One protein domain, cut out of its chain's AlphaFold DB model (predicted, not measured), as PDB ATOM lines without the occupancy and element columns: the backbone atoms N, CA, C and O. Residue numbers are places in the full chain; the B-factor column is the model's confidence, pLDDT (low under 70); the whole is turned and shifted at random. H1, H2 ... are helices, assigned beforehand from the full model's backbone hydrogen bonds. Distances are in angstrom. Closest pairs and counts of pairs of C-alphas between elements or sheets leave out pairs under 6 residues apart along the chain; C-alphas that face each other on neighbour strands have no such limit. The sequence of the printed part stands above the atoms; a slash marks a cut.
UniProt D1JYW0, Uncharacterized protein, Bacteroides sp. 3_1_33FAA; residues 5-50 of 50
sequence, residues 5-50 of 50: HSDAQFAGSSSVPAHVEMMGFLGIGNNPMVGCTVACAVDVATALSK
ATOM      1  N   HIS A   5      18.376  26.943  12.684       59.41
ATOM      2  CA  HIS A   5      18.341  27.408  11.293       59.41
ATOM      3  C   HIS A   5      18.903  26.365  10.309       59.41
ATOM      4  O   HIS A   5      18.390  26.230   9.207       59.41
ATOM      5  N   SER A   6      19.899  25.577  10.736       52.56
ATOM      6  CA  SER A   6      20.496  24.507   9.921       52.56
ATOM      7  C   SER A   6      19.629  23.241   9.877       52.56
ATOM      8  O   SER A   6      19.525  22.607   8.832       52.56
ATOM      9  N   ASP A   7      18.965  22.884  10.984       56.12
ATOM     10  CA  ASP A   7      18.171  21.648  11.069       56.12
ATOM     11  C   ASP A   7      16.803  21.769  10.384       56.12
ATOM     12  O   ASP A   7      16.298  20.793   9.835       56.12
ATOM     13  N   ALA A   8      16.218  22.972  10.332       56.03
ATOM     14  CA  ALA A   8      14.935  23.191   9.664       56.03
ATOM     15  C   ALA A   8      15.018  23.015   8.134       56.03
ATOM     16  O   ALA A   8      14.065  22.541   7.518       56.03
ATOM     17  N   GLN A   9      16.158  23.346   7.511       52.41
ATOM     18  CA  GLN A   9      16.347  23.168   6.066       52.41
ATOM     19  C   GLN A   9      16.684  21.720   5.675       52.41
ATOM     20  O   GLN A   9      16.365  21.312   4.560       52.41
ATOM     21  N   PHE A  10      17.271  20.923   6.577       50.41
ATOM     22  CA  PHE A  10      17.520  19.492   6.347       50.41
ATOM     23  C   PHE A  10      16.290  18.620   6.667       50.41
ATOM     24  O   PHE A  10      15.998  17.660   5.957       50.41
ATOM     25  N   ALA A  11      15.506  18.994   7.682       54.84
ATOM     26  CA  ALA A  11      14.239  18.336   8.000       54.84
ATOM     27  C   ALA A  11      13.129  18.632   6.970       54.84
ATOM     28  O   ALA A  11      12.185  17.854   6.832       54.84
ATOM     29  N   GLY A  12      13.238  19.745   6.234       54.97
ATOM     30  CA  GLY A  12      12.295  20.124   5.180       54.97
ATOM     31  C   GLY A  12      12.631  19.594   3.782       54.97
ATOM     32  O   GLY A  12      11.781  19.672   2.901       54.97
ATOM     33  N   SER A  13      13.842  19.074   3.549       56.06
ATOM     34  CA  SER A  13      14.322  18.765   2.191       56.06
ATOM     35  C   SER A  13      14.222  17.296   1.780       56.06
ATOM     36  O   SER A  13      14.356  17.001   0.595       56.06
ATOM     37  N   SER A  14      13.968  16.371   2.709       58.91
ATOM     38  CA  SER A  14      14.029  14.929   2.418       58.91
ATOM     39  C   SER A  14      12.713  14.177   2.572       58.91
ATOM     40  O   SER A  14      12.609  13.053   2.094       58.91
ATOM     41  N   SER A  15      11.688  14.749   3.202       56.88
ATOM     42  CA  SER A  15      10.554  13.928   3.624       56.88
ATOM     43  C   SER A  15       9.612  13.579   2.479       56.88
ATOM     44  O   SER A  15       9.291  12.408   2.359       56.88
ATOM     45  N   VAL A  16       9.190  14.523   1.628       53.53
ATOM     46  CA  VAL A  16       8.132  14.264   0.626       53.53
ATOM     47  C   VAL A  16       8.540  13.288  -0.478       53.53
ATOM     48  O   VAL A  16       7.854  12.282  -0.638       53.53
ATOM     49  N   PRO A  17       9.662  13.483  -1.190       61.94
ATOM     50  CA  PRO A  17      10.059  12.539  -2.229       61.94
ATOM     51  C   PRO A  17      10.408  11.164  -1.643       61.94
ATOM     52  O   PRO A  17       9.943  10.151  -2.155       61.94
ATOM     53  N   ALA A  18      11.132  11.116  -0.516       61.44
ATOM     54  CA  ALA A  18      11.565   9.851   0.075       61.44
ATOM     55  C   ALA A  18      10.419   9.063   0.729       61.44
ATOM     56  O   ALA A  18      10.408   7.837   0.645       61.44
ATOM     57  N   HIS A  19       9.430   9.718   1.357       62.84
ATOM     58  CA  HIS A  19       8.267   8.992   1.879       62.84
ATOM     59  C   HIS A  19       7.317   8.545   0.767       62.84
ATOM     60  O   HIS A  19       6.677   7.508   0.913       62.84
ATOM     61  N   VAL A  20       7.217   9.296  -0.336       57.75
ATOM     62  CA  VAL A  20       6.430   8.896  -1.514       57.75
ATOM     63  C   VAL A  20       7.078   7.687  -2.190       57.75
ATOM     64  O   VAL A  20       6.382   6.722  -2.503       57.75
ATOM     65  N   GLU A  21       8.407   7.665  -2.321       63.94
ATOM     66  CA  GLU A  21       9.126   6.474  -2.794       63.94
ATOM     67  C   GLU A  21       9.006   5.300  -1.806       63.94
ATOM     68  O   GLU A  21       8.772   4.166  -2.221       63.94
ATOM     69  N   MET A  22       9.060   5.552  -0.493       58.66
ATOM     70  CA  MET A  22       8.831   4.536   0.545       58.66
ATOM     71  C   MET A  22       7.399   3.975   0.534       58.66
ATOM     72  O   MET A  22       7.213   2.794   0.825       58.66
ATOM     73  N   MET A  23       6.389   4.769   0.158       59.88
ATOM     74  CA  MET A  23       5.027   4.269  -0.084       59.88
ATOM     75  C   MET A  23       4.999   3.307  -1.275       59.88
ATOM     76  O   MET A  23       4.353   2.261  -1.200       59.88
ATOM     77  N   GLY A  24       5.753   3.624  -2.334       64.31
ATOM     78  CA  GLY A  24       5.995   2.721  -3.458       64.31
ATOM     79  C   GLY A  24       6.572   1.386  -2.990       64.31
ATOM     80  O   GLY A  24       6.001   0.353  -3.319       64.31
ATOM     81  N   PHE A  25       7.611   1.407  -2.141       61.50
ATOM     82  CA  PHE A  25       8.216   0.212  -1.527       61.50
ATOM     83  C   PHE A  25       7.267  -0.582  -0.614       61.50
ATOM     84  O   PHE A  25       7.337  -1.811  -0.582       61.50
ATOM     85  N   LEU A  26       6.358   0.088   0.099       66.94
ATOM     86  CA  LEU A  26       5.378  -0.566   0.969       66.94
ATOM     87  C   LEU A  26       4.340  -1.376   0.169       66.94
ATOM     88  O   LEU A  26       3.883  -2.420   0.632       66.94
ATOM     89  N   GLY A  27       4.002  -0.931  -1.045       69.44
ATOM     90  CA  GLY A  27       3.064  -1.615  -1.943       69.44
ATOM     91  C   GLY A  27       3.631  -2.847  -2.664       69.44
ATOM     92  O   GLY A  27       2.863  -3.610  -3.244       69.44
ATOM     93  N   ILE A  28       4.950  -3.075  -2.618       82.31
ATOM     94  CA  ILE A  28       5.631  -4.137  -3.390       82.31
ATOM     95  C   ILE A  28       5.556  -5.514  -2.690       82.31
ATOM     96  O   ILE A  28       5.911  -6.542  -3.269       82.31
ATOM     97  N   GLY A  29       5.056  -5.564  -1.450       76.81
ATOM     98  CA  GLY A  29       4.938  -6.796  -0.666       76.81
ATOM     99  C   GLY A  29       6.294  -7.395  -0.258       76.81
ATOM    100  O   GLY A  29       7.327  -6.733  -0.291       76.81
ATOM    101  N   ASN A  30       6.312  -8.671   0.144       86.81
ATOM    102  CA  ASN A  30       7.534  -9.358   0.597       86.81
ATOM    103  C   ASN A  30       8.456  -9.830  -0.545       86.81
ATOM    104  O   ASN A  30       9.512 -10.402  -0.278       86.81
ATOM    105  N   ASN A  31       8.063  -9.618  -1.805       86.00
ATOM    106  CA  ASN A  31       8.840  -9.993  -2.978       86.00
ATOM    107  C   ASN A  31       8.917  -8.811  -3.959       86.00
ATOM    108  O   ASN A  31       8.009  -8.631  -4.777       86.00
ATOM    109  N   PRO A  32      10.010  -8.029  -3.920       83.31
ATOM    110  CA  PRO A  32      10.103  -6.770  -4.648       83.31
ATOM    111  C   PRO A  32      10.012  -6.935  -6.174       83.31
ATOM    112  O   PRO A  32       9.441  -6.097  -6.865       83.31
ATOM    113  N   MET A  33      10.517  -8.046  -6.717       89.19
ATOM    114  CA  MET A  33      10.415  -8.341  -8.152       89.19
ATOM    115  C   MET A  33       8.957  -8.546  -8.587       89.19
ATOM    116  O   MET A  33       8.532  -8.061  -9.637       89.19
ATOM    117  N   VAL A  34       8.172  -9.250  -7.767       88.88
ATOM    118  CA  VAL A  34       6.759  -9.523  -8.060       88.88
ATOM    119  C   VAL A  34       5.929  -8.255  -7.907       88.88
ATOM    120  O   VAL A  34       5.151  -7.934  -8.799       88.88
ATOM    121  N   GLY A  35       6.112  -7.480  -6.839       87.88
ATOM    122  CA  GLY A  35       5.313  -6.265  -6.676       87.88
ATOM    123  C   GLY A  35       5.591  -5.209  -7.752       87.88
ATOM    124  O   GLY A  35       4.647  -4.582  -8.220       87.88
ATOM    125  N   CYS A  36       6.835  -5.062  -8.234       88.69
ATOM    126  CA  CYS A  36       7.143  -4.128  -9.326       88.69
ATOM    127  C   CYS A  36       6.467  -4.539 -10.641       88.69
ATOM    128  O   CYS A  36       5.945  -3.696 -11.371       88.69
ATOM    129  N   THR A  37       6.462  -5.839 -10.947       89.81
ATOM    130  CA  THR A  37       5.819  -6.351 -12.168       89.81
ATOM    131  C   THR A  37       4.299  -6.232 -12.102       89.81
ATOM    132  O   THR A  37       3.681  -5.839 -13.089       89.81
ATOM    133  N   VAL A  38       3.699  -6.481 -10.934       88.31
ATOM    134  CA  VAL A  38       2.259  -6.293 -10.705       88.31
ATOM    135  C   VAL A  38       1.867  -4.817 -10.788       88.31
ATOM    136  O   VAL A  38       0.899  -4.507 -11.476       88.31
ATOM    137  N   ALA A  39       2.620  -3.903 -10.167       89.12
ATOM    138  CA  ALA A  39       2.345  -2.466 -10.238       89.12
ATOM    139  C   ALA A  39       2.333  -1.964 -11.693       89.12
ATOM    140  O   ALA A  39       1.353  -1.373 -12.137       89.12
ATOM    141  N   CYS A  40       3.364  -2.315 -12.470       88.81
ATOM    142  CA  CYS A  40       3.442  -1.974 -13.891       88.81
ATOM    143  C   CYS A  40       2.263  -2.557 -14.698       88.81
ATOM    144  O   CYS A  40       1.663  -1.865 -15.522       88.81
ATOM    145  N   ALA A  41       1.879  -3.812 -14.442       92.06
ATOM    146  CA  ALA A  41       0.748  -4.444 -15.120       92.06
ATOM    147  C   ALA A  41      -0.594  -3.753 -14.811       92.06
ATOM    148  O   ALA A  41      -1.413  -3.569 -15.714       92.06
ATOM    149  N   VAL A  42      -0.815  -3.351 -13.555       89.69
ATOM    150  CA  VAL A  42      -2.024  -2.635 -13.115       89.69
ATOM    151  C   VAL A  42      -2.107  -1.249 -13.754       89.69
ATOM    152  O   VAL A  42      -3.180  -0.865 -14.223       89.69
ATOM    153  N   ASP A  43      -0.990  -0.525 -13.834       91.88
ATOM    154  CA  ASP A  43      -0.937   0.796 -14.469       91.88
ATOM    155  C   ASP A  43      -1.294   0.718 -15.956       91.88
ATOM    156  O   ASP A  43      -2.134   1.481 -16.438       91.88
ATOM    157  N   VAL A  44      -0.724  -0.255 -16.675       92.94
ATOM    158  CA  VAL A  44      -1.043  -0.502 -18.091       92.94
ATOM    159  C   VAL A  44      -2.513  -0.878 -18.261       92.94
ATOM    160  O   VAL A  44      -3.200  -0.301 -19.103       92.94
ATOM    161  N   ALA A  45      -3.029  -1.804 -17.449       94.25
ATOM    162  CA  ALA A  45      -4.430  -2.216 -17.517       94.25
ATOM    163  C   ALA A  45      -5.388  -1.043 -17.252       94.25
ATOM    164  O   ALA A  45      -6.386  -0.881 -17.955       94.25
ATOM    165  N   THR A  46      -5.061  -0.188 -16.283       92.75
ATOM    166  CA  THR A  46      -5.842   1.011 -15.949       92.75
ATOM    167  C   THR A  46      -5.787   2.051 -17.065       92.75
ATOM    168  O   THR A  46      -6.797   2.689 -17.356       92.75
ATOM    169  N   ALA A  47      -4.629   2.228 -17.703       92.81
ATOM    170  CA  ALA A  47      -4.462   3.150 -18.822       92.81
ATOM    171  C   ALA A  47      -5.231   2.700 -20.072       92.81
ATOM    172  O   ALA A  47      -5.782   3.540 -20.773       92.81
ATOM    173  N   LEU A  48      -5.298   1.391 -20.326       95.38
ATOM    174  CA  LEU A  48      -6.036   0.813 -21.455       95.38
ATOM    175  C   LEU A  48      -7.553   0.723 -21.222       95.38
ATOM    176  O   LEU A  48      -8.295   0.487 -22.169       95.38
ATOM    177  N   SER A  49      -8.008   0.885 -19.977       86.44
ATOM    178  CA  SER A  49      -9.427   0.806 -19.596       86.44
ATOM    179  C   SER A  49     -10.102   2.183 -19.451       86.44
ATOM    180  O   SER A  49     -11.205   2.260 -18.909       86.44
ATOM    181  N   LYS A  50      -9.443   3.263 -19.892       63.81
ATOM    182  CA  LYS A  50      -9.972   4.637 -19.966       63.81
ATOM    183  C   LYS A  50     -10.264   5.016 -21.410       63.81
ATOM    184  O   LYS A  50     -11.267   5.733 -21.610       63.81
TER     185      LYS A  50
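This is residues 5 to 50 of the 50 residues of an uncharacterized protein of Bacteroides sp. 3_1_33FAA (UniProt D1JYW0). Picture an open L with no packed core: H1 and H2 follow one another roughly in line as one arm, and H3 turns off about perpendicular to H2 as the other, the two arms meeting at a corner near residues 25 to 32. The printed part has 46 residues with three named helices, H1, H2 and H3 in that order, and no named strand; the class is all helix. The whole is extended, with a radius of gyration of the C-alphas of 15.7 A, and its outline is flat, spanning 49 by 28 by 9 A.

Find C-alpha 5 at (18.341, 27.408, 11.293), where H1 begins; it holds residues 5 to 11. After a link of three residues, H2 begins at C-alpha 15 (10.554, 13.928, 3.624); it holds residues 15 to 26 and measures 15.6 A from first to last C-alpha. After five more residues comes H3, residues 32 to 48, the longest helix at 24.5 A, ending at C-alpha 48 (-6.036, 0.813, -21.455).

Start with H1 and H2, which meet only through their link. Then look at H2 and H3, which are close but not clearly touching: their closest C-alphas, those of Phe 25 and Pro 32, are 7.9 A apart. Their lines stand about perpendicular, at 82 degrees. H1 and H3 are apart. In H2 and H3 every O i to N i+4 pair is within hydrogen-bond range; in H1 1 of 3 is, beside 1 of 4 O i to N i+3 pairs.

The two C-alphas farthest apart, those of His 5 and Ser 49, are 49.3 A apart. Residues 5 to 23, 29 to 34 and 40 to 50 stand free. The printed part has no cut, and both links are tight. Check the B-factor column: the mean pLDDT of the printed part is 73.2, with residues 5 to 27 and residue 50 under 70.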